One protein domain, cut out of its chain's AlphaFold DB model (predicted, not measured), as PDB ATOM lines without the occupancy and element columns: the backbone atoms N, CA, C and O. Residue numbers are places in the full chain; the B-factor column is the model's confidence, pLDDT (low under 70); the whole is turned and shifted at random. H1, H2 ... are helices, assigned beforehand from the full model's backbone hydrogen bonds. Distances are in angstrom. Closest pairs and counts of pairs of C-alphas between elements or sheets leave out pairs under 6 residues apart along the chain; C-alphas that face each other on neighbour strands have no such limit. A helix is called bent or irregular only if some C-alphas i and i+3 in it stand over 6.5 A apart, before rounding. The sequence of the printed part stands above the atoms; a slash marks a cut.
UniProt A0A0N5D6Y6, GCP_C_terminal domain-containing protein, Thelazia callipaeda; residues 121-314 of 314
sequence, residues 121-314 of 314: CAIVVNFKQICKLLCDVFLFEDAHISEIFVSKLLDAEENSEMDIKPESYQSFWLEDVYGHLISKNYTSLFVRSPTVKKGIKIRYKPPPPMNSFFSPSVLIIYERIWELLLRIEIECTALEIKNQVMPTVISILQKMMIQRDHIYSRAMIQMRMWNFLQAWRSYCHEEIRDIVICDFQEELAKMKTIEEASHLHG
ATOM      1  N   CYS A 121      -1.790 -41.269   5.854       81.38
ATOM      2  CA  CYS A 121      -1.214 -42.548   6.272       81.38
ATOM      3  C   CYS A 121      -0.160 -43.066   5.281       81.38
ATOM      4  O   CYS A 121       0.914 -43.484   5.710       81.38
ATOM      5  N   ALA A 122      -0.416 -42.993   3.972       80.19
ATOM      6  CA  ALA A 122       0.535 -43.431   2.950       80.19
ATOM      7  C   ALA A 122       1.845 -42.623   2.978       80.19
ATOM      8  O   ALA A 122       2.925 -43.203   2.882       80.19
ATOM      9  N   ILE A 123       1.774 -41.299   3.161       80.94
ATOM     10  CA  ILE A 123       2.964 -40.441   3.297       80.94
ATOM     11  C   ILE A 123       3.768 -40.829   4.534       80.94
ATOM     12  O   ILE A 123       4.984 -40.980   4.435       80.94
ATOM     13  N   VAL A 124       3.107 -41.020   5.678       84.44
ATOM     14  CA  VAL A 124       3.776 -41.425   6.921       84.44
ATOM     15  C   VAL A 124       4.449 -42.789   6.758       84.44
ATOM     16  O   VAL A 124       5.607 -42.946   7.135       84.44
ATOM     17  N   VAL A 125       3.771 -43.768   6.156       84.06
ATOM     18  CA  VAL A 125       4.347 -45.099   5.898       84.06
ATOM     19  C   VAL A 125       5.562 -45.004   4.973       84.06
ATOM     20  O   VAL A 125       6.613 -45.554   5.300       84.06
ATOM     21  N   ASN A 126       5.456 -44.261   3.869       81.44
ATOM     22  CA  ASN A 126       6.567 -44.060   2.938       81.44
ATOM     23  C   ASN A 126       7.751 -43.356   3.611       81.44
ATOM     24  O   ASN A 126       8.895 -43.756   3.414       81.44
ATOM     25  N   PHE A 127       7.489 -42.348   4.445       85.88
ATOM     26  CA  PHE A 127       8.525 -41.661   5.211       85.88
ATOM     27  C   PHE A 127       9.287 -42.638   6.114       85.88
ATOM     28  O   PHE A 127      10.515 -42.693   6.051       85.88
ATOM     29  N   LYS A 128       8.576 -43.481   6.879       86.62
ATOM     30  CA  LYS A 128       9.200 -44.502   7.736       86.62
ATOM     31  C   LYS A 128      10.039 -45.497   6.936       86.62
ATOM     32  O   LYS A 128      11.145 -45.831   7.353       86.62
ATOM     33  N   GLN A 129       9.544 -45.943   5.780       83.38
ATOM     34  CA  GLN A 129      10.290 -46.841   4.894       83.38
ATOM     35  C   GLN A 129      11.586 -46.202   4.380       83.38
ATOM     36  O   GLN A 129      12.614 -46.872   4.330       83.38
ATOM     37  N   ILE A 130      11.556 -44.911   4.038       84.31
ATOM     38  CA  ILE A 130      12.744 -44.186   3.574       84.31
ATOM     39  C   ILE A 130      13.742 -43.977   4.710       84.31
ATOM     40  O   ILE A 130      14.928 -44.210   4.505       84.31
ATOM     41  N   CYS A 131      13.290 -43.589   5.904       86.50
ATOM     42  CA  CYS A 131      14.165 -43.493   7.073       86.50
ATOM     43  C   CYS A 131      14.871 -44.824   7.345       86.50
ATOM     44  O   CYS A 131      16.089 -44.846   7.487       86.50
ATOM     45  N   LYS A 132      14.129 -45.937   7.315       84.62
ATOM     46  CA  LYS A 132      14.704 -47.273   7.483       84.62
ATOM     47  C   LYS A 132      15.726 -47.614   6.393       84.62
ATOM     48  O   LYS A 132      16.805 -48.094   6.705       84.62
ATOM     49  N   LEU A 133      15.429 -47.300   5.129       85.12
ATOM     50  CA  LEU A 133      16.372 -47.472   4.019       85.12
ATOM     51  C   LEU A 133      17.664 -46.665   4.232       85.12
ATOM     52  O   LEU A 133      18.755 -47.162   3.958       85.12
ATOM     53  N   LEU A 134      17.548 -45.415   4.693       86.25
ATOM     54  CA  LEU A 134      18.706 -44.570   4.983       86.25
ATOM     55  C   LEU A 134      19.549 -45.161   6.119       86.25
ATOM     56  O   LEU A 134      20.770 -45.169   6.005       86.25
ATOM     57  N   CYS A 135      18.928 -45.711   7.162       85.12
ATOM     58  CA  CYS A 135      19.655 -46.411   8.218       85.12
ATOM     59  C   CYS A 135      20.350 -47.680   7.687       85.12
ATOM     60  O   CYS A 135      21.575 -47.786   7.785       85.12
ATOM     61  N   ASP A 136      19.607 -48.584   7.037       83.00
ATOM     62  CA  ASP A 136      20.115 -49.862   6.512       83.00
ATOM     63  C   ASP A 136      21.302 -49.663   5.556       83.00
ATOM     64  O   ASP A 136      22.310 -50.361   5.672       83.00
ATOM     65  N   VAL A 137      21.207 -48.695   4.635       82.62
ATOM     66  CA  VAL A 137      22.205 -48.481   3.574       82.62
ATOM     67  C   VAL A 137      23.263 -47.450   3.959       82.62
ATOM     68  O   VAL A 137      24.452 -47.720   3.820       82.62
ATOM     69  N   PHE A 138      22.864 -46.250   4.401       83.25
ATOM     70  CA  PHE A 138      23.800 -45.136   4.609       83.25
ATOM     71  C   PHE A 138      24.484 -45.176   5.977       83.25
ATOM     72  O   PHE A 138      25.589 -44.655   6.110       83.25
ATOM     73  N   LEU A 139      23.860 -45.806   6.974       84.69
ATOM     74  CA  LEU A 139      24.406 -45.933   8.329       84.69
ATOM     75  C   LEU A 139      24.906 -47.350   8.648       84.69
ATOM     76  O   LEU A 139      25.238 -47.624   9.799       84.69
ATOM     77  N   PHE A 140      25.003 -48.225   7.638       81.00
ATOM     78  CA  PHE A 140      25.540 -49.587   7.770       81.00
ATOM     79  C   PHE A 140      24.776 -50.419   8.818       81.00
ATOM     80  O   PHE A 140      25.368 -51.175   9.591       81.00
ATOM     81  N   GLU A 141      23.448 -50.267   8.876       81.94
ATOM     82  CA  GLU A 141      22.624 -51.093   9.761       81.94
ATOM     83  C   GLU A 141      22.466 -52.524   9.253       81.94
ATOM     84  O   GLU A 141      22.476 -53.468  10.048       81.94
ATOM     85  N   ASP A 142      22.421 -52.696   7.936       82.81
ATOM     86  CA  ASP A 142      22.418 -54.008   7.317       82.81
ATOM     87  C   ASP A 142      23.846 -54.458   6.987       82.81
ATOM     88  O   ASP A 142      24.423 -54.062   5.970       82.81
ATOM     89  N   ALA A 143      24.393 -55.330   7.839       81.56
ATOM     90  CA  ALA A 143      25.732 -55.890   7.673       81.56
ATOM     91  C   ALA A 143      25.937 -56.533   6.287       81.56
ATOM     92  O   ALA A 143      27.005 -56.399   5.690       81.56
ATOM     93  N   HIS A 144      24.896 -57.155   5.725       83.31
ATOM     94  CA  HIS A 144      24.994 -57.799   4.420       83.31
ATOM     95  C   HIS A 144      25.197 -56.780   3.290       83.31
ATOM     96  O   HIS A 144      25.998 -56.996   2.384       83.31
ATOM     97  N   ILE A 145      24.523 -55.627   3.365       80.31
ATOM     98  CA  ILE A 145      24.707 -54.543   2.391       80.31
ATOM     99  C   ILE A 145      26.133 -53.999   2.477       80.31
ATOM    100  O   ILE A 145      26.773 -53.788   1.445       80.31
ATOM    101  N   SER A 146      26.656 -53.805   3.690       80.25
ATOM    102  CA  SER A 146      28.039 -53.353   3.865       80.25
ATOM    103  C   SER A 146      29.064 -54.359   3.340       80.25
ATOM    104  O   SER A 146      30.003 -53.955   2.657       80.25
ATOM    105  N   GLU A 147      28.856 -55.659   3.564       82.81
ATOM    106  CA  GLU A 147      29.724 -56.722   3.043       82.81
ATOM    107  C   GLU A 147      29.761 -56.734   1.511       82.81
ATOM    108  O   GLU A 147      30.838 -56.885   0.926       82.81
ATOM    109  N   ILE A 148      28.619 -56.515   0.844       79.62
ATOM    110  CA  ILE A 148      28.560 -56.400  -0.622       79.62
ATOM    111  C   ILE A 148      29.444 -55.240  -1.101       79.62
ATOM    112  O   ILE A 148      30.219 -55.409  -2.041       79.62
ATOM    113  N   PHE A 149      29.381 -54.073  -0.451       78.19
ATOM    114  CA  PHE A 149      30.223 -52.934  -0.836       78.19
ATOM    115  C   PHE A 149      31.712 -53.181  -0.582       78.19
ATOM    116  O   PHE A 149      32.534 -52.856  -1.436       78.19
ATOM    117  N   VAL A 150      32.062 -53.753   0.570       79.75
ATOM    118  CA  VAL A 150      33.456 -53.959   0.991       79.75
ATOM    119  C   VAL A 150      34.140 -55.035   0.156       79.75
ATOM    120  O   VAL A 150      35.220 -54.791  -0.376       79.75
ATOM    121  N   SER A 151      33.505 -56.198  -0.013       77.19
ATOM    122  CA  SER A 151      34.061 -57.312  -0.795       77.19
ATOM    123  C   SER A 151      34.380 -56.892  -2.229       77.19
ATOM    124  O   SER A 151      35.499 -57.070  -2.701       77.19
ATOM    125  N   LYS A 152      33.436 -56.224  -2.896       72.88
ATOM    126  CA  LYS A 152      33.601 -55.773  -4.282       72.88
ATOM    127  C   LYS A 152      34.647 -54.670  -4.444       72.88
ATOM    128  O   LYS A 152      35.245 -54.565  -5.514       72.88
ATOM    129  N   LEU A 153      34.850 -53.840  -3.423       74.19
ATOM    130  CA  LEU A 153      35.888 -52.808  -3.419       74.19
ATOM    131  C   LEU A 153      37.283 -53.397  -3.248       74.19
ATOM    132  O   LEU A 153      38.188 -53.006  -3.979       74.19
ATOM    133  N   LEU A 154      37.434 -54.360  -2.340       72.31
ATOM    134  CA  LEU A 154      38.686 -55.090  -2.160       72.31
ATOM    135  C   LEU A 154      39.045 -55.883  -3.427       72.31
ATOM    136  O   LEU A 154      40.177 -55.793  -3.898       72.31
ATOM    137  N   ASP A 155      38.065 -56.542  -4.056       69.00
ATOM    138  CA  ASP A 155      38.250 -57.229  -5.343       69.00
ATOM    139  C   ASP A 155      38.683 -56.261  -6.463       69.00
ATOM    140  O   ASP A 155      39.454 -56.623  -7.354       69.00
ATOM    141  N   ALA A 156      38.170 -55.024  -6.465       64.50
ATOM    142  CA  ALA A 156      38.516 -54.017  -7.467       64.50
ATOM    143  C   ALA A 156      39.923 -53.427  -7.257       64.50
ATOM    144  O   ALA A 156      40.592 -53.107  -8.239       64.50
ATOM    145  N   GLU A 157      40.384 -53.302  -6.007       59.38
ATOM    146  CA  GLU A 157      41.763 -52.904  -5.694       59.38
ATOM    147  C   GLU A 157      42.778 -53.992  -6.071       59.38
ATOM    148  O   GLU A 157      43.848 -53.665  -6.581       59.38
ATOM    149  N   GLU A 158      42.444 -55.277  -5.907       57.03
ATOM    150  CA  GLU A 158      43.319 -56.382  -6.332       57.03
ATOM    151  C   GLU A 158      43.408 -56.526  -7.862       57.03
ATOM    152  O   GLU A 158      44.451 -56.909  -8.389       57.03
ATOM    153  N   ASN A 159      42.344 -56.174  -8.593       52.62
ATOM    154  CA  ASN A 159      42.275 -56.284 -10.056       52.62
ATOM    155  C   ASN A 159      42.632 -54.984 -10.805       52.62
ATOM    156  O   ASN A 159      42.455 -54.907 -12.024       52.62
ATOM    157  N   SER A 160      43.153 -53.961 -10.115       49.59
ATOM    158  CA  SER A 160      43.418 -52.634 -10.697       49.59
ATOM    159  C   SER A 160      44.526 -52.600 -11.764       49.59
ATOM    160  O   SER A 160      44.776 -51.546 -12.344       49.59
ATOM    161  N   GLU A 161      45.213 -53.719 -12.022       42.25
ATOM    162  CA  GLU A 161      46.159 -53.867 -13.141       42.25
ATOM    163  C   GLU A 161      45.466 -54.119 -14.494       42.25
ATOM    164  O   GLU A 161      46.109 -54.025 -15.542       42.25
ATOM    165  N   MET A 162      44.159 -54.403 -14.511       39.47
ATOM    166  CA  MET A 162      43.388 -54.518 -15.747       39.47
ATOM    167  C   MET A 162      42.607 -53.230 -16.031       39.47
ATOM    168  O   MET A 162      41.824 -52.773 -15.204       39.47
ATOM    169  N   ASP A 163      42.791 -52.681 -17.238       39.59
ATOM    170  CA  ASP A 163      42.066 -51.544 -17.836       39.59
ATOM    171  C   ASP A 163      40.546 -51.821 -17.964       39.59
ATOM    172  O   ASP A 163      39.984 -51.956 -19.057       39.59
ATOM    173  N   ILE A 164      39.839 -51.943 -16.842       43.84
ATOM    174  CA  ILE A 164      38.395 -52.169 -16.806       43.84
ATOM    175  C   ILE A 164      37.701 -50.821 -16.602       43.84
ATOM    176  O   ILE A 164      37.965 -50.080 -15.654       43.84
ATOM    177  N   LYS A 165      36.799 -50.472 -17.526       49.41
ATOM    178  CA  LYS A 165      36.107 -49.177 -17.532       49.41
ATOM    179  C   LYS A 165      35.245 -49.011 -16.261       49.41
ATOM    180  O   LYS A 165      34.415 -49.875 -15.990       49.41
ATOM    181  N   PRO A 166      35.319 -47.869 -15.545       48.22
ATOM    182  CA  PRO A 166      34.559 -47.605 -14.310       48.22
ATOM    183  C   PRO A 166      33.029 -47.725 -14.425       48.22
ATOM    184  O   PRO A 166      32.330 -47.772 -13.416       48.22
ATOM    185  N   GLU A 167      32.497 -47.716 -15.648       50.34
ATOM    186  CA  GLU A 167      31.066 -47.791 -15.948       50.34
ATOM    187  C   GLU A 167      30.509 -49.221 -15.837       50.34
ATOM    188  O   GLU A 167      29.335 -49.373 -15.513       50.34
ATOM    189  N   SER A 168      31.323 -50.271 -16.032       49.56
ATOM    190  CA  SER A 168      30.851 -51.667 -15.963       49.56
ATOM    191  C   SER A 168      30.720 -52.191 -14.534       49.56
ATOM    192  O   SER A 168      29.875 -53.034 -14.261       49.56
ATOM    193  N   TYR A 169      31.523 -51.677 -13.604       49.00
ATOM    194  CA  TYR A 169      31.418 -52.018 -12.186       49.00
ATOM    195  C   TYR A 169      30.189 -51.370 -11.519       49.00
ATOM    196  O   TYR A 169      29.578 -51.958 -10.630       49.00
ATOM    197  N   GLN A 170      29.765 -50.195 -11.999       52.47
ATOM    198  CA  GLN A 170      28.627 -49.449 -11.446       52.47
ATOM    199  C   GLN A 170      27.279 -50.166 -11.582       52.47
ATOM    200  O   GLN A 170      26.424 -49.982 -10.716       52.47
ATOM    201  N   SER A 171      27.062 -50.944 -12.648       54.53
ATOM    202  CA  SER A 171      25.786 -51.635 -12.877       54.53
ATOM    203  C   SER A 171      25.633 -52.883 -12.008       54.53
ATOM    204  O   SER A 171      24.563 -53.096 -11.453       54.53
ATOM    205  N   PHE A 172      26.705 -53.657 -11.812       54.72
ATOM    206  CA  PHE A 172      26.643 -54.929 -11.081       54.72
ATOM    207  C   PHE A 172      26.524 -54.758  -9.561       54.72
ATOM    208  O   PHE A 172      25.728 -55.446  -8.933       54.72
ATOM    209  N   TRP A 173      27.258 -53.815  -8.958       63.72
ATOM    210  CA  TRP A 173      27.219 -53.590  -7.498       63.72
ATOM    211  C   TRP A 173      25.828 -53.225  -6.996       63.72
ATOM    212  O   TRP A 173      25.398 -53.602  -5.911       63.72
ATOM    213  N   LEU A 174      25.140 -52.438  -7.812       64.75
ATOM    214  CA  LEU A 174      23.802 -51.982  -7.539       64.75
ATOM    215  C   LEU A 174      22.786 -53.107  -7.684       64.75
ATOM    216  O   LEU A 174      21.862 -53.146  -6.889       64.75
ATOM    217  N   GLU A 175      22.936 -54.004  -8.658       68.94
ATOM    218  CA  GLU A 175      22.006 -55.123  -8.851       68.94
ATOM    219  C   GLU A 175      21.965 -56.056  -7.637       68.94
ATOM    220  O   GLU A 175      20.870 -56.415  -7.209       68.94
ATOM    221  N   ASP A 176      23.113 -56.356  -7.021       72.69
ATOM    222  CA  ASP A 176      23.179 -57.184  -5.808       72.69
ATOM    223  C   ASP A 176      22.496 -56.488  -4.615       72.69
ATOM    224  O   ASP A 176      21.644 -57.069  -3.934       72.69
ATOM    225  N   VAL A 177      22.797 -55.200  -4.400       73.38
ATOM    226  CA  VAL A 177      22.175 -54.399  -3.330       73.38
ATOM    227  C   VAL A 177      20.678 -54.201  -3.582       73.38
ATOM    228  O   VAL A 177      19.876 -54.325  -2.660       73.38
ATOM    229  N   TYR A 178      20.264 -53.939  -4.823       71.81
ATOM    230  CA  TYR A 178      18.854 -53.829  -5.197       71.81
ATOM    231  C   TYR A 178      18.130 -55.160  -5.021       71.81
ATOM    232  O   TYR A 178      17.022 -55.163  -4.491       71.81
ATOM    233  N   GLY A 179      18.739 -56.278  -5.418       72.00
ATOM    234  CA  GLY A 179      18.188 -57.616  -5.227       72.00
ATOM    235  C   GLY A 179      17.931 -57.908  -3.751       72.00
ATOM    236  O   GLY A 179      16.835 -58.338  -3.385       72.00
ATOM    237  N   HIS A 180      18.894 -57.575  -2.889       77.00
ATOM    238  CA  HIS A 180      18.740 -57.711  -1.442       77.00
ATOM    239  C   HIS A 180      17.658 -56.787  -0.870       77.00
ATOM    240  O   HIS A 180      16.801 -57.241  -0.111       77.00
ATOM    241  N   LEU A 181      17.615 -55.516  -1.280       74.00
ATOM    242  CA  LEU A 181      16.577 -54.573  -0.845       74.00
ATOM    243  C   LEU A 181      15.171 -55.028  -1.272       74.00
ATOM    244  O   LEU A 181      14.234 -54.976  -0.475       74.00
ATOM    245  N   ILE A 182      15.025 -55.549  -2.493       73.69
ATOM    246  CA  ILE A 182      13.766 -56.131  -2.979       73.69
ATOM    247  C   ILE A 182      13.379 -57.344  -2.123       73.69
ATOM    248  O   ILE A 182      12.222 -57.455  -1.717       73.69
ATOM    249  N   SER A 183      14.336 -58.213  -1.775       77.25
ATOM    250  CA  SER A 183      14.084 -59.369  -0.896       77.25
ATOM    251  C   SER A 183      13.597 -58.968   0.506       77.25
ATOM    252  O   SER A 183      12.817 -59.690   1.125       77.25
ATOM    253  N   LYS A 184      13.985 -57.776   0.982       74.69
ATOM    254  CA  LYS A 184      13.539 -57.183   2.252       74.69
ATOM    255  C   LYS A 184      12.217 -56.411   2.153       74.69
ATOM    256  O   LYS A 184      11.831 -55.740   3.111       74.69
ATOM    257  N   ASN A 185      11.494 -56.536   1.039       67.94
ATOM    258  CA  ASN A 185      10.231 -55.846   0.764       67.94
ATOM    259  C   ASN A 185      10.346 -54.312   0.754       67.94
ATOM    260  O   ASN A 185       9.355 -53.618   1.001       67.94
ATOM    261  N   TYR A 186      11.527 -53.761   0.452       68.56
ATOM    262  CA  TYR A 186      11.597 -52.352   0.084       68.56
ATOM    263  C   TYR A 186      10.880 -52.173  -1.257       68.56
ATOM    264  O   TYR A 186      11.147 -52.879  -2.231       68.56
ATOM    265  N   THR A 187       9.937 -51.234  -1.314       57.84
ATOM    266  CA  THR A 187       9.336 -50.784  -2.574       57.84
ATOM    267  C   THR A 187      10.439 -50.276  -3.508       57.84
ATOM    268  O   THR A 187      11.517 -49.897  -3.052       57.84
ATOM    269  N   SER A 188      10.182 -50.229  -4.820       53.38
ATOM    270  CA  SER A 188      11.106 -49.743  -5.867       53.38
ATOM    271  C   SER A 188      11.408 -48.230  -5.790       53.38
ATOM    272  O   SER A 188      11.550 -47.534  -6.796       53.38
ATOM    273  N   LEU A 189      11.493 -47.696  -4.572       51.75
ATOM    274  CA  LEU A 189      11.842 -46.336  -4.218       51.75
ATOM    275  C   LEU A 189      13.322 -46.110  -4.542       51.75
ATOM    276  O   LEU A 189      14.232 -46.590  -3.872       51.75
ATOM    277  N   PHE A 190      13.531 -45.380  -5.632       51.72
ATOM    278  CA  PHE A 190      14.802 -45.159  -6.309       51.72
ATOM    279  C   PHE A 190      15.948 -44.679  -5.392       51.72
ATOM    280  O   PHE A 190      16.108 -43.485  -5.137       51.72
ATOM    281  N   VAL A 191      16.863 -45.579  -5.030       51.31
ATOM    282  CA  VAL A 191      18.289 -45.215  -4.950       51.31
ATOM    283  C   VAL A 191      18.723 -44.961  -6.399       51.31
ATOM    284  O   VAL A 191      18.393 -45.770  -7.262       51.31
ATOM    285  N   ARG A 192      19.373 -43.839  -6.733       48.81
ATOM    286  CA  ARG A 192      19.964 -43.638  -8.074       48.81
ATOM    287  C   ARG A 192      21.481 -43.776  -7.982       48.81
ATOM    288  O   ARG A 192      22.072 -43.517  -6.940       48.81
ATOM    289  N   SER A 193      22.076 -44.213  -9.089       39.66
ATOM    290  CA  SER A 193      23.426 -44.768  -9.166       39.66
ATOM    291  C   SER A 193      24.546 -43.949  -8.525       39.66
ATOM    292  O   SER A 193      24.493 -42.712  -8.524       39.66
ATOM    293  N   PRO A 194      25.615 -44.630  -8.068       43.53
ATOM    294  CA  PRO A 194      26.808 -43.977  -7.611       43.53
ATOM    295  C   PRO A 194      27.588 -43.369  -8.774       43.53
ATOM    296  O   PRO A 194      27.682 -43.946  -9.854       43.53
ATOM    297  N   THR A 195      28.177 -42.194  -8.557       37.78
ATOM    298  CA  THR A 195      29.051 -41.560  -9.559       37.78
ATOM    299  C   THR A 195      30.512 -41.788  -9.191       37.78
ATOM    300  O   THR A 195      31.084 -41.035  -8.411       37.78
ATOM    301  N   VAL A 196      31.142 -42.801  -9.796       45.19
ATOM    302  CA  VAL A 196      32.541 -43.207  -9.522       45.19
ATOM    303  C   VAL A 196      33.557 -42.329 -10.268       45.19
ATOM    304  O   VAL A 196      34.638 -42.765 -10.640       45.19
ATOM    305  N   LYS A 197      33.245 -41.055 -10.538       37.66
ATOM    306  CA  LYS A 197      34.216 -40.174 -11.216       37.66
ATOM    307  C   LYS A 197      35.349 -39.702 -10.289       37.66
ATOM    308  O   LYS A 197      36.350 -39.219 -10.806       37.66
ATOM    309  N   LYS A 198      35.204 -39.827  -8.956       41.50
ATOM    310  CA  LYS A 198      36.208 -39.456  -7.925       41.50
ATOM    311  C   LYS A 198      36.019 -40.235  -6.599       41.50
ATOM    312  O   LYS A 198      35.963 -39.615  -5.539       41.50
ATOM    313  N   GLY A 199      35.855 -41.557  -6.662       53.12
ATOM    314  CA  GLY A 199      35.470 -42.405  -5.515       53.12
ATOM    315  C   GLY A 199      33.992 -42.807  -5.546       53.12
ATOM    316  O   GLY A 199      33.211 -42.210  -6.290       53.12
ATOM    317  N   ILE A 200      33.605 -43.843  -4.792       59.28
ATOM    318  CA  ILE A 200      32.206 -44.294  -4.741       59.28
ATOM    319  C   ILE A 200      31.388 -43.275  -3.955       59.28
ATOM    320  O   ILE A 200      31.715 -42.941  -2.821       59.28
ATOM    321  N   LYS A 201      30.315 -42.776  -4.568       63.81
ATOM    322  CA  LYS A 201      29.343 -41.889  -3.925       63.81
ATOM    323  C   LYS A 201      27.950 -42.365  -4.243       63.81
ATOM    324  O   LYS A 201      27.536 -42.177  -5.380       63.81
ATOM    325  N   ILE A 202      27.244 -42.952  -3.285       68.69
ATOM    326  CA  ILE A 202      25.834 -43.323  -3.442       68.69
ATOM    327  C   ILE A 202      24.973 -42.091  -3.197       68.69
ATOM    328  O   ILE A 202      25.209 -41.369  -2.236       68.69
ATOM    329  N   ARG A 203      23.972 -41.852  -4.052       72.94
ATOM    330  CA  ARG A 203      23.023 -40.751  -3.872       72.94
ATOM    331  C   ARG A 203      21.596 -41.264  -3.810       72.94
ATOM    332  O   ARG A 203      21.061 -41.804  -4.778       72.94
ATOM    333  N   TYR A 204      20.936 -41.001  -2.692       77.69
ATOM    334  CA  TYR A 204      19.502 -41.214  -2.590       77.69
ATOM    335  C   TYR A 204      18.743 -40.057  -3.254       77.69
ATOM    336  O   TYR A 204      19.081 -38.888  -3.060       77.69
ATOM    337  N   LYS A 205      17.719 -40.366  -4.062       78.62
ATOM    338  CA  LYS A 205      16.829 -39.355  -4.645       78.62
ATOM    339  C   LYS A 205      15.382 -39.689  -4.273       78.62
ATOM    340  O   LYS A 205      14.770 -40.510  -4.955       78.62
ATOM    341  N   PRO A 206      14.815 -39.031  -3.247       78.56
ATOM    342  CA  PRO A 206      13.461 -39.315  -2.806       78.56
ATOM    343  C   PRO A 206      12.457 -38.988  -3.920       78.56
ATOM    344  O   PRO A 206      12.577 -37.931  -4.557       78.56
ATOM    345  N   PRO A 207      11.454 -39.846  -4.164       75.75
ATOM    346  CA  PRO A 207      10.361 -39.504  -5.060       75.75
ATOM    347  C   PRO A 207       9.461 -38.427  -4.433       75.75
ATOM    348  O   PRO A 207       9.426 -38.284  -3.211       75.75
ATOM    349  N   PRO A 208       8.708 -37.653  -5.227       71.75
ATOM    350  CA  PRO A 208       7.676 -36.774  -4.686       71.75
ATOM    351  C   PRO A 208       6.629 -37.568  -3.883       71.75
ATOM    352  O   PRO A 208       6.310 -38.692  -4.281       71.75
ATOM    353  N   PRO A 209       6.093 -37.019  -2.774       77.25
ATOM    354  CA  PRO A 209       6.412 -35.738  -2.134       77.25
ATOM    355  C   PRO A 209       7.543 -35.846  -1.090       77.25
ATOM    356  O   PRO A 209       7.824 -34.888  -0.370       77.25
ATOM    357  N   MET A 210       8.206 -37.004  -0.986       80.81
ATOM    358  CA  MET A 210       9.253 -37.284   0.010       80.81
ATOM    359  C   MET A 210      10.452 -36.338  -0.109       80.81
ATOM    360  O   MET A 210      11.101 -36.022   0.885       80.81
ATOM    361  N   ASN A 211      10.703 -35.806  -1.303       79.31
ATOM    362  CA  ASN A 211      11.725 -34.790  -1.564       79.31
ATOM    363  C   ASN A 211      11.563 -33.497  -0.741       79.31
ATOM    364  O   ASN A 211      12.523 -32.741  -0.608       79.31
ATOM    365  N   SER A 212      10.372 -33.246  -0.195       79.81
ATOM    366  CA  SER A 212      10.102 -32.096   0.671       79.81
ATOM    367  C   SER A 212      10.510 -32.344   2.127       79.81
ATOM    368  O   SER A 212      10.796 -31.387   2.841       79.81
ATOM    369  N   PHE A 213      10.584 -33.610   2.552       79.88
ATOM    370  CA  PHE A 213      11.074 -34.023   3.874       79.88
ATOM    371  C   PHE A 213      12.586 -34.270   3.849       79.88
ATOM    372  O   PHE A 213      13.325 -33.832   4.727       79.88
ATOM    373  N   PHE A 214      13.069 -34.915   2.786       83.06
ATOM    374  CA  PHE A 214      14.476 -35.250   2.594       83.06
ATOM    375  C   PHE A 214      15.137 -34.247   1.650       83.06
ATOM    376  O   PHE A 214      15.341 -34.504   0.459       83.06
ATOM    377  N   SER A 215      15.454 -33.072   2.193       83.06
ATOM    378  CA  SER A 215      16.134 -32.025   1.432       83.06
ATOM    379  C   SER A 215      17.531 -32.477   0.967       83.06
ATOM    380  O   SER A 215      18.204 -33.239   1.670       83.06
ATOM    381  N   PRO A 216      18.034 -31.968  -0.175       82.62
ATOM    382  CA  PRO A 216      19.386 -32.279  -0.640       82.62
ATOM    383  C   PRO A 216      20.475 -31.978   0.397       82.62
ATOM    384  O   PRO A 216      21.456 -32.709   0.483       82.62
ATOM    385  N   SER A 217      20.294 -30.933   1.210       84.81
ATOM    386  CA  SER A 217      21.214 -30.578   2.295       84.81
ATOM    387  C   SER A 217      21.342 -31.674   3.347       84.81
ATOM    388  O   SER A 217      22.454 -31.943   3.789       84.81
ATOM    389  N   VAL A 218      20.236 -32.328   3.714       84.00
ATOM    390  CA  VAL A 218      20.264 -33.422   4.696       84.00
ATOM    391  C   VAL A 218      20.844 -34.688   4.074       84.00
ATOM    392  O   VAL A 218      21.689 -35.343   4.674       84.00
ATOM    393  N   LEU A 219      20.479 -35.004   2.829       84.50
ATOM    394  CA  LEU A 219      20.995 -36.194   2.146       84.50
ATOM    395  C   LEU A 219      22.515 -36.153   1.948       84.50
ATOM    396  O   LEU A 219      23.164 -37.183   2.077       84.50
ATOM    397  N   ILE A 220      23.109 -34.972   1.738       85.44
ATOM    398  CA  ILE A 220      24.574 -34.810   1.689       85.44
ATOM    399  C   ILE A 220      25.246 -35.244   3.003       85.44
ATOM    400  O   ILE A 220      26.386 -35.707   2.977       85.44
ATOM    401  N   ILE A 221      24.576 -35.098   4.150       87.19
ATOM    402  CA  ILE A 221      25.114 -35.542   5.442       87.19
ATOM    403  C   ILE A 221      25.170 -37.071   5.475       87.19
ATOM    404  O   ILE A 221      26.233 -37.620   5.758       87.19
ATOM    405  N   TYR A 222      24.085 -37.749   5.090       85.75
ATOM    406  CA  TYR A 222      24.065 -39.209   4.954       85.75
ATOM    407  C   TYR A 222      25.130 -39.710   3.972       85.75
ATOM    408  O   TYR A 222      25.851 -40.649   4.296       85.75
ATOM    409  N   GLU A 223      25.295 -39.056   2.813       82.81
ATOM    410  CA  GLU A 223      26.348 -39.401   1.842       82.81
ATOM    411  C   GLU A 223      27.751 -39.357   2.480       82.81
ATOM    412  O   GLU A 223      28.569 -40.246   2.252       82.81
ATOM    413  N   ARG A 224      28.035 -38.334   3.300       84.88
ATOM    414  CA  ARG A 224      29.338 -38.166   3.968       84.88
ATOM    415  C   ARG A 224      29.568 -39.179   5.083       84.88
ATOM    416  O   ARG A 224      30.687 -39.666   5.218       84.88
ATOM    417  N   ILE A 225      28.539 -39.463   5.881       85.44
ATOM    418  CA  ILE A 225      28.616 -40.473   6.943       85.44
ATOM    419  C   ILE A 225      28.870 -41.842   6.317       85.44
ATOM    420  O   ILE A 225      29.804 -42.526   6.719       85.44
ATOM    421  N   TRP A 226      28.112 -42.188   5.277       85.56
ATOM    422  CA  TRP A 226      28.285 -43.433   4.541       85.56
ATOM    423  C   TRP A 226      29.701 -43.581   3.973       85.56
ATOM    424  O   TRP A 226      30.329 -44.620   4.156       85.56
ATOM    425  N   GLU A 227      30.246 -42.535   3.340       82.62
ATOM    426  CA  GLU A 227      31.613 -42.558   2.801       82.62
ATOM    427  C   GLU A 227      32.666 -42.778   3.903       82.62
ATOM    428  O   GLU A 227      33.646 -43.493   3.691       82.62
ATOM    429  N   LEU A 228      32.472 -42.177   5.080       83.88
ATOM    430  CA  LEU A 228      33.365 -42.358   6.224       83.88
ATOM    431  C   LEU A 228      33.296 -43.788   6.775       83.88
ATOM    432  O   LEU A 228      34.343 -44.411   6.955       83.88
ATOM    433  N   LEU A 229      32.086 -44.301   7.018       83.75
ATOM    434  CA  LEU A 229      31.865 -45.656   7.530       83.75
ATOM    435  C   LEU A 229      32.421 -46.704   6.567       83.75
ATOM    436  O   LEU A 229      33.155 -47.592   6.990       83.75
ATOM    437  N   LEU A 230      32.179 -46.539   5.264       82.69
ATOM    438  CA  LEU A 230      32.704 -47.436   4.239       82.69
ATOM    439  C   LEU A 230      34.234 -47.504   4.255       82.69
ATOM    440  O   LEU A 230      34.801 -48.588   4.177       82.69
ATOM    441  N   ARG A 231      34.919 -46.360   4.365       81.00
ATOM    442  CA  ARG A 231      36.390 -46.330   4.421       81.00
ATOM    443  C   ARG A 231      36.930 -47.025   5.667       81.00
ATOM    444  O   ARG A 231      37.913 -47.750   5.565       81.00
ATOM    445  N   ILE A 232      36.301 -46.803   6.822       80.88
ATOM    446  CA  ILE A 232      36.679 -47.481   8.070       80.88
ATOM    447  C   ILE A 232      36.519 -48.993   7.902       80.88
ATOM    448  O   ILE A 232      37.429 -49.739   8.255       80.88
ATOM    449  N   GLU A 233      35.397 -49.429   7.334       83.06
ATOM    450  CA  GLU A 233      35.093 -50.841   7.128       83.06
ATOM    451  C   GLU A 233      36.112 -51.511   6.194       83.06
ATOM    452  O   GLU A 233      36.689 -52.531   6.557       83.06
ATOM    453  N   ILE A 234      36.431 -50.889   5.052       82.44
ATOM    454  CA  ILE A 234      37.448 -51.391   4.111       82.44
ATOM    455  C   ILE A 234      38.810 -51.547   4.792       82.44
ATOM    456  O   ILE A 234      39.434 -52.599   4.674       82.44
ATOM    457  N   GLU A 235      39.273 -50.528   5.520       82.38
ATOM    458  CA  GLU A 235      40.569 -50.574   6.208       82.38
ATOM    459  C   GLU A 235      40.592 -51.652   7.304       82.38
ATOM    460  O   GLU A 235      41.595 -52.356   7.471       82.38
ATOM    461  N   CYS A 236      39.479 -51.835   8.024       81.19
ATOM    462  CA  CYS A 236      39.332 -52.909   9.004       81.19
ATOM    463  C   CYS A 236      39.430 -54.287   8.339       81.19
ATOM    464  O   CYS A 236      40.236 -55.113   8.773       81.19
ATOM    465  N   THR A 237      38.666 -54.522   7.270       81.81
ATOM    466  CA  THR A 237      38.652 -55.801   6.547       81.81
ATOM    467  C   THR A 237      39.996 -56.085   5.874       81.81
ATOM    468  O   THR A 237      40.512 -57.199   5.963       81.81
ATOM    469  N   ALA A 238      40.640 -55.081   5.273       81.25
ATOM    470  CA  ALA A 238      41.962 -55.227   4.667       81.25
ATOM    471  C   ALA A 238      43.040 -55.608   5.699       81.25
ATOM    472  O   ALA A 238      43.932 -56.414   5.414       81.25
ATOM    473  N   LEU A 239      42.981 -55.039   6.910       79.50
ATOM    474  CA  LEU A 239      43.871 -55.420   8.009       79.50
ATOM    475  C   LEU A 239      43.553 -56.807   8.564       79.50
ATOM    476  O   LEU A 239      44.483 -57.541   8.900       79.50
ATOM    477  N   GLU A 240      42.278 -57.181   8.637       81.19
ATOM    478  CA  GLU A 240      41.855 -58.513   9.063       81.19
ATOM    479  C   GLU A 240      42.392 -59.598   8.122       81.19
ATOM    480  O   GLU A 240      43.053 -60.528   8.585       81.19
ATOM    481  N   ILE A 241      42.231 -59.424   6.805       79.12
ATOM    482  CA  ILE A 241      42.779 -60.335   5.787       79.12
ATOM    483  C   ILE A 241      44.303 -60.462   5.945       79.12
ATOM    484  O   ILE A 241      44.848 -61.568   5.996       79.12
ATOM    485  N   LYS A 242      45.016 -59.338   6.104       74.81
ATOM    486  CA  LYS A 242      46.477 -59.337   6.317       74.81
ATOM    487  C   LYS A 242      46.881 -60.052   7.611       74.81
ATOM    488  O   LYS A 242      47.896 -60.751   7.629       74.81
ATOM    489  N   ASN A 243      46.099 -59.905   8.679       71.56
ATOM    490  CA  ASN A 243      46.362 -60.548   9.964       71.56
ATOM    491  C   ASN A 243      46.044 -62.048   9.956       71.56
ATOM    492  O   ASN A 243      46.772 -62.799  10.599       71.56
ATOM    493  N   GLN A 244      45.046 -62.514   9.200       72.31
ATOM    494  CA  GLN A 244      44.747 -63.948   9.058       72.31
ATOM    495  C   GLN A 244      45.893 -64.730   8.389       72.31
ATOM    496  O   GLN A 244      46.149 -65.885   8.730       72.31
ATOM    497  N   VAL A 245      46.637 -64.095   7.480       68.19
ATOM    498  CA  VAL A 245      47.789 -64.707   6.790       68.19
ATOM    499  C   VAL A 245      49.046 -64.736   7.676       68.19
ATOM    500  O   VAL A 245      49.929 -65.586   7.505       68.19
ATOM    501  N   MET A 246      49.133 -63.847   8.669       67.25
ATOM    502  CA  MET A 246      50.341 -63.633   9.468       67.25
ATOM    503  C   MET A 246      50.764 -64.839  10.337       67.25
ATOM    504  O   MET A 246      51.957 -65.155  10.343       67.25
ATOM    505  N   PRO A 247      49.863 -65.589  11.008       69.75
ATOM    506  CA  PRO A 247      50.214 -66.823  11.720       69.75
ATOM    507  C   PRO A 247      50.878 -67.874  10.820       69.75
ATOM    508  O   PRO A 247      51.850 -68.522  11.220       69.75
ATOM    509  N   THR A 248      50.401 -68.004   9.582       68.88
ATOM    510  CA  THR A 248      50.943 -68.940   8.587       68.88
ATOM    511  C   THR A 248      52.339 -68.516   8.139       68.88
ATOM    512  O   THR A 248      53.259 -69.336   8.106       68.88
ATOM    513  N   VAL A 249      52.536 -67.220   7.877       66.25
ATOM    514  CA  VAL A 249      53.844 -66.649   7.521       66.25
ATOM    515  C   VAL A 249      54.846 -66.802   8.668       66.25
ATOM    516  O   VAL A 249      55.977 -67.234   8.442       66.25
ATOM    517  N   ILE A 250      54.434 -66.534   9.911       67.19
ATOM    518  CA  ILE A 250      55.273 -66.731  11.102       67.19
ATOM    519  C   ILE A 250      55.664 -68.209  11.246       67.19
ATOM    520  O   ILE A 250      56.834 -68.497  11.483       67.19
ATOM    521  N   SER A 251      54.733 -69.146  11.043       69.12
ATOM    522  CA  SER A 251      54.997 -70.593  11.096       69.12
ATOM    523  C   SER A 251      56.009 -71.055  10.036       69.12
ATOM    524  O   SER A 251      56.937 -71.807  10.343       69.12
ATOM    525  N   ILE A 252      55.897 -70.563   8.798       68.50
ATOM    526  CA  ILE A 252      56.846 -70.870   7.713       68.50
ATOM    527  C   ILE A 252      58.234 -70.299   8.033       68.50
ATOM    528  O   ILE A 252      59.232 -71.016   7.973       68.50
ATOM    529  N   LEU A 253      58.311 -69.036   8.449       65.12
ATOM    530  CA  LEU A 253      59.581 -68.381   8.777       65.12
ATOM    531  C   LEU A 253      60.241 -68.990  10.024       65.12
ATOM    532  O   LEU A 253      61.470 -69.068  10.100       65.12
ATOM    533  N   GLN A 254      59.446 -69.491  10.977       65.38
ATOM    534  CA  GLN A 254      59.949 -70.248  12.121       65.38
ATOM    535  C   GLN A 254      60.654 -71.539  11.687       65.38
ATOM    536  O   GLN A 254      61.718 -71.840  12.232       65.38
ATOM    537  N   LYS A 255      60.111 -72.247  10.684       67.62
ATOM    538  CA  LYS A 255      60.730 -73.440  10.080       67.62
ATOM    539  C   LYS A 255      62.001 -73.118   9.283       67.62
ATOM    540  O   LYS A 255      62.858 -73.983   9.162       67.62
ATOM    541  N   MET A 256      62.145 -71.889   8.779       62.41
ATOM    542  CA  MET A 256      63.293 -71.456   7.963       62.41
ATOM    543  C   MET A 256      64.450 -70.815   8.758       62.41
ATOM    544  O   MET A 256      65.445 -70.425   8.157       62.41
ATOM    545  N   MET A 257      64.356 -70.701  10.092       60.44
ATOM    546  CA  MET A 257      65.403 -70.139  10.980       60.44
ATOM    547  C   MET A 257      65.915 -68.722  10.610       60.44
ATOM    548  O   MET A 257      67.044 -68.364  10.934       60.44
ATOM    549  N   ILE A 258      65.089 -67.885   9.974       63.41
ATOM    550  CA  ILE A 258      65.450 -66.502   9.597       63.41
ATOM    551  C   ILE A 258      65.341 -65.564  10.819       63.41
ATOM    552  O   ILE A 258      64.425 -65.723  11.628       63.41
ATOM    553  N   GLN A 259      66.268 -64.598  10.961       56.53
ATOM    554  CA  GLN A 259      66.292 -63.592  12.042       56.53
ATOM    555  C   GLN A 259      64.946 -62.854  12.174       56.53
ATOM    556  O   GLN A 259      64.376 -62.373  11.197       56.53
ATOM    557  N   ARG A 260      64.429 -62.807  13.409       59.22
ATOM    558  CA  ARG A 260      62.991 -62.679  13.698       59.22
ATOM    559  C   ARG A 260      62.541 -61.284  14.139       59.22
ATOM    560  O   ARG A 260      61.355 -60.983  14.036       59.22
ATOM    561  N   ASP A 261      63.445 -60.422  14.585       64.56
ATOM    562  CA  ASP A 261      63.063 -59.225  15.349       64.56
ATOM    563  C   ASP A 261      62.210 -58.234  14.539       64.56
ATOM    564  O   ASP A 261      61.206 -57.715  15.032       64.56
ATOM    565  N   HIS A 262      62.523 -58.039  13.254       66.56
ATOM    566  CA  HIS A 262      61.754 -57.152  12.374       66.56
ATOM    567  C   HIS A 262      60.361 -57.694  12.021       66.56
ATOM    568  O   HIS A 262      59.410 -56.918  11.921       66.56
ATOM    569  N   ILE A 263      60.214 -59.012  11.862       68.00
ATOM    570  CA  ILE A 263      58.932 -59.651  11.525       68.00
ATOM    571  C   ILE A 263      57.992 -59.616  12.733       68.00
ATOM    572  O   ILE A 263      56.823 -59.264  12.587       68.00
ATOM    573  N   TYR A 264      58.510 -59.915  13.930       68.94
ATOM    574  CA  TYR A 264      57.734 -59.836  15.169       68.94
ATOM    575  C   TYR A 264      57.332 -58.396  15.490       68.94
ATOM    576  O   TYR A 264      56.181 -58.154  15.843       68.94
ATOM    577  N   SER A 265      58.236 -57.428  15.309       74.31
ATOM    578  CA  SER A 265      57.916 -56.006  15.485       74.31
ATOM    579  C   SER A 265      56.807 -55.548  14.527       74.31
ATOM    580  O   SER A 265      55.834 -54.924  14.953       74.31
ATOM    581  N   ARG A 266      56.882 -55.940  13.245       75.06
ATOM    582  CA  ARG A 266      55.843 -55.638  12.247       75.06
ATOM    583  C   ARG A 266      54.495 -56.273  12.602       75.06
ATOM    584  O   ARG A 266      53.486 -55.574  12.560       75.06
ATOM    585  N   ALA A 267      54.487 -57.544  13.005       71.25
ATOM    586  CA  ALA A 267      53.275 -58.239  13.444       71.25
ATOM    587  C   ALA A 267      52.636 -57.561  14.667       71.25
ATOM    588  O   ALA A 267      51.427 -57.355  14.709       71.25
ATOM    589  N   MET A 268      53.451 -57.155  15.645       75.50
ATOM    590  CA  MET A 268      52.978 -56.459  16.845       75.50
ATOM    591  C   MET A 268      52.348 -55.101  16.522       75.50
ATOM    592  O   MET A 268      51.326 -54.751  17.110       75.50
ATOM    593  N   ILE A 269      52.925 -54.336  15.590       81.19
ATOM    594  CA  ILE A 269      52.343 -53.062  15.143       81.19
ATOM    595  C   ILE A 269      51.025 -53.307  14.400       81.19
ATOM    596  O   ILE A 269      50.035 -52.650  14.711       81.19
ATOM    597  N   GLN A 270      50.978 -54.280  13.485       76.81
ATOM    598  CA  GLN A 270      49.758 -54.631  12.745       76.81
ATOM    599  C   GLN A 270      48.624 -55.074  13.676       76.81
ATOM    600  O   GLN A 270      47.496 -54.611  13.529       76.81
ATOM    601  N   MET A 271      48.927 -55.892  14.687       76.19
ATOM    602  CA  MET A 271      47.940 -56.335  15.671       76.19
ATOM    603  C   MET A 271      47.436 -55.177  16.543       76.19
ATOM    604  O   MET A 271      46.248 -55.098  16.834       76.19
ATOM    605  N   ARG A 272      48.307 -54.226  16.910       81.19
ATOM    606  CA  ARG A 272      47.894 -53.004  17.623       81.19
ATOM    607  C   ARG A 272      47.000 -52.104  16.772       81.19
ATOM    608  O   ARG A 272      46.010 -51.598  17.287       81.19
ATOM    609  N   MET A 273      47.339 -51.907  15.497       83.56
ATOM    610  CA  MET A 273      46.529 -51.109  14.568       83.56
ATOM    611  C   MET A 273      45.160 -51.746  14.336       83.56
ATOM    612  O   MET A 273      44.157 -51.042  14.351       83.56
ATOM    613  N   TRP A 274      45.118 -53.070  14.190       80.44
ATOM    614  CA  TRP A 274      43.871 -53.817  14.059       80.44
ATOM    615  C   TRP A 274      43.006 -53.712  15.316       80.44
ATOM    616  O   TRP A 274      41.857 -53.306  15.206       80.44
ATOM    617  N   ASN A 275      43.569 -53.940  16.511       81.81
ATOM    618  CA  ASN A 275      42.835 -53.765  17.771       81.81
ATOM    619  C   ASN A 275      42.278 -52.339  17.923       81.81
ATOM    620  O   ASN A 275      41.159 -52.158  18.394       81.81
ATOM    621  N   PHE A 276      43.051 -51.320  17.532       85.88
ATOM    622  CA  PHE A 276      42.611 -49.926  17.589       85.88
ATOM    623  C   PHE A 276      41.453 -49.647  16.623       85.88
ATOM    624  O   PHE A 276      40.444 -49.078  17.030       85.88
ATOM    625  N   LEU A 277      41.583 -50.056  15.360       82.12
ATOM    626  CA  LEU A 277      40.546 -49.836  14.352       82.12
ATOM    627  C   LEU A 277      39.282 -50.644  14.642       82.12
ATOM    628  O   LEU A 277      38.189 -50.120  14.467       82.12
ATOM    629  N   GLN A 278      39.414 -51.864  15.162       81.06
ATOM    630  CA  GLN A 278      38.278 -52.669  15.597       81.06
ATOM    631  C   GLN A 278      37.553 -52.024  16.783       81.06
ATOM    632  O   GLN A 278      36.332 -51.929  16.761       81.06
ATOM    633  N   ALA A 279      38.286 -51.518  17.780       84.00
ATOM    634  CA  ALA A 279      37.680 -50.788  18.892       84.00
ATOM    635  C   ALA A 279      36.965 -49.513  18.417       84.00
ATOM    636  O   ALA A 279      35.867 -49.213  18.877       84.00
ATOM    637  N   TRP A 280      37.558 -48.783  17.467       81.44
ATOM    638  CA  TRP A 280      36.933 -47.605  16.866       81.44
ATOM    639  C   TRP A 280      35.667 -47.960  16.079       81.44
ATOM    640  O   TRP A 280      34.642 -47.300  16.226       81.44
ATOM    641  N   ARG A 281      35.722 -49.030  15.281       79.75
ATOM    642  CA  ARG A 281      34.576 -49.575  14.552       79.75
ATOM    643  C   ARG A 281      33.450 -49.946  15.515       79.75
ATOM    644  O   ARG A 281      32.342 -49.457  15.328       79.75
ATOM    645  N   SER A 282      33.729 -50.735  16.554       81.19
ATOM    646  CA  SER A 282      32.732 -51.089  17.573       81.19
ATOM    647  C   SER A 282      32.161 -49.848  18.250       81.19
ATOM    648  O   SER A 282      30.953 -49.714  18.328       81.19
ATOM    649  N   TYR A 283      32.978 -48.867  18.632       81.56
ATOM    650  CA  TYR A 283      32.463 -47.623  19.215       81.56
ATOM    651  C   TYR A 283      31.535 -46.845  18.258       81.56
ATOM    652  O   TYR A 283      30.491 -46.338  18.665       81.56
ATOM    653  N   CYS A 284      31.874 -46.762  16.967       74.94
ATOM    654  CA  CYS A 284      31.023 -46.101  15.977       74.94
ATOM    655  C   CYS A 284      29.727 -46.874  15.683       74.94
ATOM    656  O   CYS A 284      28.681 -46.242  15.541       74.94
ATOM    657  N   HIS A 285      29.789 -48.205  15.572       73.38
ATOM    658  CA  HIS A 285      28.650 -49.053  15.200       73.38
ATOM    659  C   HIS A 285      27.781 -49.502  16.370       73.38
ATOM    660  O   HIS A 285      26.631 -49.844  16.131       73.38
ATOM    661  N   GLU A 286      28.314 -49.535  17.585       75.19
ATOM    662  CA  GLU A 286      27.589 -49.946  18.787       75.19
ATOM    663  C   GLU A 286      27.217 -48.690  19.579       75.19
ATOM    664  O   GLU A 286      26.047 -48.373  19.694       75.19
ATOM    665  N   GLU A 287      28.168 -47.863  20.024       73.88
ATOM    666  CA  GLU A 287      27.814 -46.759  20.934       73.88
ATOM    667  C   GLU A 287      27.165 -45.550  20.249       73.88
ATOM    668  O   GLU A 287      26.072 -45.131  20.627       73.88
ATOM    669  N   ILE A 288      27.814 -44.959  19.239       70.00
ATOM    670  CA  ILE A 288      27.249 -43.773  18.561       70.00
ATOM    671  C   ILE A 288      25.952 -44.149  17.847       70.00
ATOM    672  O   ILE A 288      24.987 -43.380  17.830       70.00
ATOM    673  N   ARG A 289      25.946 -45.334  17.244       70.50
ATOM    674  CA  ARG A 289      24.813 -45.819  16.483       70.50
ATOM    675  C   ARG A 289      23.648 -46.202  17.385       70.50
ATOM    676  O   ARG A 289      22.557 -45.741  17.086       70.50
ATOM    677  N   ASP A 290      23.838 -46.968  18.459       70.69
ATOM    678  CA  ASP A 290      22.713 -47.366  19.315       70.69
ATOM    679  C   ASP A 290      22.069 -46.141  19.960       70.69
ATOM    680  O   ASP A 290      20.851 -46.003  19.934       70.69
ATOM    681  N   ILE A 291      22.866 -45.181  20.440       70.12
ATOM    682  CA  ILE A 291      22.325 -43.964  21.061       70.12
ATOM    683  C   ILE A 291      21.479 -43.163  20.063       70.12
ATOM    684  O   ILE A 291      20.383 -42.722  20.387       70.12
ATOM    685  N   VAL A 292      21.973 -42.955  18.841       73.62
ATOM    686  CA  VAL A 292      21.294 -42.074  17.878       73.62
ATOM    687  C   VAL A 292      20.191 -42.808  17.117       73.62
ATOM    688  O   VAL A 292      19.124 -42.242  16.883       73.62
ATOM    689  N   ILE A 293      20.429 -44.055  16.709       76.12
ATOM    690  CA  ILE A 293      19.503 -44.825  15.878       76.12
ATOM    691  C   ILE A 293      18.405 -45.467  16.718       76.12
ATOM    692  O   ILE A 293      17.268 -45.438  16.260       76.12
ATOM    693  N   CYS A 294      18.669 -46.001  17.918       77.44
ATOM    694  CA  CYS A 294      17.592 -46.605  18.714       77.44
ATOM    695  C   CYS A 294      16.569 -45.551  19.145       77.44
ATOM    696  O   CYS A 294      15.377 -45.742  18.904       77.44
ATOM    697  N   ASP A 295      17.024 -44.403  19.655       80.62
ATOM    698  CA  ASP A 295      16.139 -43.288  20.012       80.62
ATOM    699  C   ASP A 295      15.343 -42.802  18.788       80.62
ATOM    700  O   ASP A 295      14.123 -42.620  18.843       80.62
ATOM    701  N   PHE A 296      16.011 -42.662  17.638       83.62
ATOM    702  CA  PHE A 296      15.357 -42.269  16.392       83.62
ATOM    703  C   PHE A 296      14.332 -43.306  15.907       83.62
ATOM    704  O   PHE A 296      13.235 -42.932  15.497       83.62
ATOM    705  N   GLN A 297      14.649 -44.602  15.959       81.31
ATOM    706  CA  GLN A 297      13.758 -45.686  15.537       81.31
ATOM    707  C   GLN A 297      12.538 -45.815  16.458       81.31
ATOM    708  O   GLN A 297      11.428 -46.051  15.970       81.31
ATOM    709  N   GLU A 298      12.708 -45.624  17.768       85.12
ATOM    710  CA  GLU A 298      11.597 -45.607  18.718       85.12
ATOM    711  C   GLU A 298      10.623 -44.461  18.434       85.12
ATOM    712  O   GLU A 298       9.405 -44.669  18.370       85.12
ATOM    713  N   GLU A 299      11.139 -43.253  18.222       85.56
ATOM    714  CA  GLU A 299      10.313 -42.093  17.886       85.56
ATOM    715  C   GLU A 299       9.681 -42.234  16.492       85.56
ATOM    716  O   GLU A 299       8.497 -41.936  16.301       85.56
ATOM    717  N   LEU A 300      10.406 -42.814  15.529       85.56
ATOM    718  CA  LEU A 300       9.885 -43.144  14.201       85.56
ATOM    719  C   LEU A 300       8.730 -44.156  14.285       85.56
ATOM    720  O   LEU A 300       7.745 -44.046  13.546       85.56
ATOM    721  N   ALA A 301       8.794 -45.128  15.196       84.06
ATOM    722  CA  ALA A 301       7.712 -46.081  15.420       84.06
ATOM    723  C   ALA A 301       6.458 -45.388  15.982       84.06
ATOM    724  O   ALA A 301       5.352 -45.643  15.490       84.06
ATOM    725  N   LYS A 302       6.630 -44.464  16.937       86.12
ATOM    726  CA  LYS A 302       5.542 -43.712  17.594       86.12
ATOM    727  C   LYS A 302       4.895 -42.657  16.696       86.12
ATOM    728  O   LYS A 302       3.724 -42.341  16.907       86.12
ATOM    729  N   MET A 303       5.623 -42.158  15.699       86.31
ATOM    730  CA  MET A 303       5.174 -41.127  14.763       86.31
ATOM    731  C   MET A 303       3.852 -41.500  14.063       86.31
ATOM    732  O   MET A 303       3.710 -42.585  13.486       86.31
ATOM    733  N   LYS A 304       2.897 -40.570  14.073       81.94
ATOM    734  CA  LYS A 304       1.565 -40.674  13.454       81.94
ATOM    735  C   LYS A 304       1.268 -39.534  12.488       81.94
ATOM    736  O   LYS A 304       0.392 -39.699  11.638       81.94
ATOM    737  N   THR A 305       1.956 -38.399  12.611       79.81
ATOM    738  CA  THR A 305       1.649 -37.192  11.831       79.81
ATOM    739  C   THR A 305       2.789 -36.730  10.942       79.81
ATOM    740  O   THR A 305       3.959 -36.939  11.232       79.81
ATOM    741  N   ILE A 306       2.454 -36.066   9.838       77.31
ATOM    742  CA  ILE A 306       3.444 -35.516   8.901       77.31
ATOM    743  C   ILE A 306       4.295 -34.399   9.536       77.31
ATOM    744  O   ILE A 306       5.469 -34.222   9.193       77.31
ATOM    745  N   GLU A 307       3.722 -33.658  10.484       77.75
ATOM    746  CA  GLU A 307       4.455 -32.668  11.278       77.75
ATOM    747  C   GLU A 307       5.521 -33.328  12.153       77.75
ATOM    748  O   GLU A 307       6.659 -32.858  12.175       77.75
ATOM    749  N   GLU A 308       5.182 -34.442  12.812       82.44
ATOM    750  CA  GLU A 308       6.142 -35.236  13.584       82.44
ATOM    751  C   GLU A 308       7.279 -35.754  12.695       82.44
ATOM    752  O   GLU A 308       8.424 -35.673  13.115       82.44
ATOM    753  N   ALA A 309       7.016 -36.180  11.449       79.06
ATOM    754  CA  ALA A 309       8.079 -36.557  10.496       79.06
ATOM    755  C   ALA A 309       9.087 -35.427  10.280       79.06
ATOM    756  O   ALA A 309      10.298 -35.638  10.299       79.06
ATOM    757  N   SER A 310       8.570 -34.220  10.046       74.56
ATOM    758  CA  SER A 310       9.409 -33.061   9.742       74.56
ATOM    759  C   SER A 310      10.236 -32.628  10.949       74.56
ATOM    760  O   SER A 310      11.357 -32.165  10.775       74.56
ATOM    761  N   HIS A 311       9.687 -32.768  12.159       79.75
ATOM    762  CA  HIS A 311      10.399 -32.451  13.392       79.75
ATOM    763  C   HIS A 311      11.402 -33.542  13.776       79.75
ATOM    764  O   HIS A 311      12.475 -33.227  14.270       79.75
ATOM    765  N   LEU A 312      11.056 -34.815  13.585       80.19
ATOM    766  CA  LEU A 312      11.897 -35.940  13.983       80.19
ATOM    767  C   LEU A 312      13.191 -36.013  13.163       80.19
ATOM    768  O   LEU A 312      14.228 -36.407  13.679       80.19
ATOM    769  N   HIS A 313      13.122 -35.665  11.879       76.81
ATOM    770  CA  HIS A 313      14.262 -35.776  10.969       76.81
ATOM    771  C   HIS A 313      15.093 -34.490  10.827       76.81
ATOM    772  O   HIS A 313      16.180 -34.539  10.254       76.81
ATOM    773  N   GLY A 314      14.570 -33.343  11.273       71.75
ATOM    774  CA  GLY A 314      15.298 -32.067  11.268       71.75
ATOM    775  C   GLY A 314      16.344 -32.009  12.368       71.75
ATOM    776  O   GLY A 314      17.454 -31.522  12.062       71.75
TER     777      GLY A 314
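AT A GLANCE: This is residues 121 to 314 of the 314 residues of the protein "GCP_C_terminal domain-containing protein" of Thelazia callipaeda (UniProt A0A0N5D6Y6). The long helix H5 runs most of the length of an elongated model, with the nearly straight, slightly bent H4 running the opposite way along its first part and H1 beside its last part. On the side of H4a away from H5, H2 crosses H4a and folds back as a hairpin with H3, while the short H6 folds back at the last end of H5 and packs on H1 and H5. The turn of residues 254 to 259, at the far tip of H4 and H5, sticks out. The printed part has 194 residues with six named helices, H1 to H6 in chain order, and no named strand: the class is all helix. It is loose, with a radius of gyration of the C-alphas of 20.8 A and spans of 72 by 40 by 29 A.

IN THESE COORDINATES: H1, residues 121 to 138, is 25.2 A long and begins at C-alpha 121, (-1.214, -42.548, 6.272). H2 is residues 143 to 158, 22.5 A, and H3 residues 166 to 183, 27.2 A. By its hydrogen bonds H4, residues 216 to 255, was assigned as one helix, but it is bent: C-alphas 244 and 247 are 6.7 A apart. Its arms are H4a, residues 216 to 244, 41.7 A, and H4b, residues 247 to 255. H5, residues 261 to 302, is 59.6 A long and has a kink of 33 degrees near residue 292. It is neither bent nor irregular, but only just: C-alphas 285 and 288 are 6.4 A apart. H6, residues 306 to 313, ends at C-alpha 313, (14.262, -35.776, 10.969).

HOW THE PARTS SIT: H1, H4a and H5 form a bundle, three helices grouped together. H1 touches H4a with residues 134 to 138 alone, closest at the C-alphas of Phe 138 and Trp 226, 4.8 A. H1 and H5 only just touch, with 3 pairs of C-alphas within 8 A, the closest those of Lys 128 and Leu 300, 6.6 A. H4a touches H5, closest at the C-alphas of Leu 239 and Trp 274, 6.3 A, opposite ways. H2 touches H4a at a steep tilt of 66 degrees, closest at the C-alphas of Val 150 and Ile 234, 5.7 A. H2 and H3 are a helical hairpin, closest at the C-alphas of Ile 145 and Val 177, 6.3 A. H3 and H5 are apart. H6 touches H1, closest at the C-alphas of Val 124 and Ile 306, 6.2 A. Every O i to N i+4 pair is within hydrogen-bond range in H1, H2, H4b and H6; in H3 it is 10 of 14, in H4a 24 of 25, in H5 35 of 38.

THE WHOLE: The two C-alphas farthest apart, of Cys 121 and Met 257, are 72.3 A apart. The printed part has no cut, and the link from H3 to H4 is long, with 32 residues. The pLDDT is under 70 at residues 155 to 175, 185 to 202 and 245 to 264.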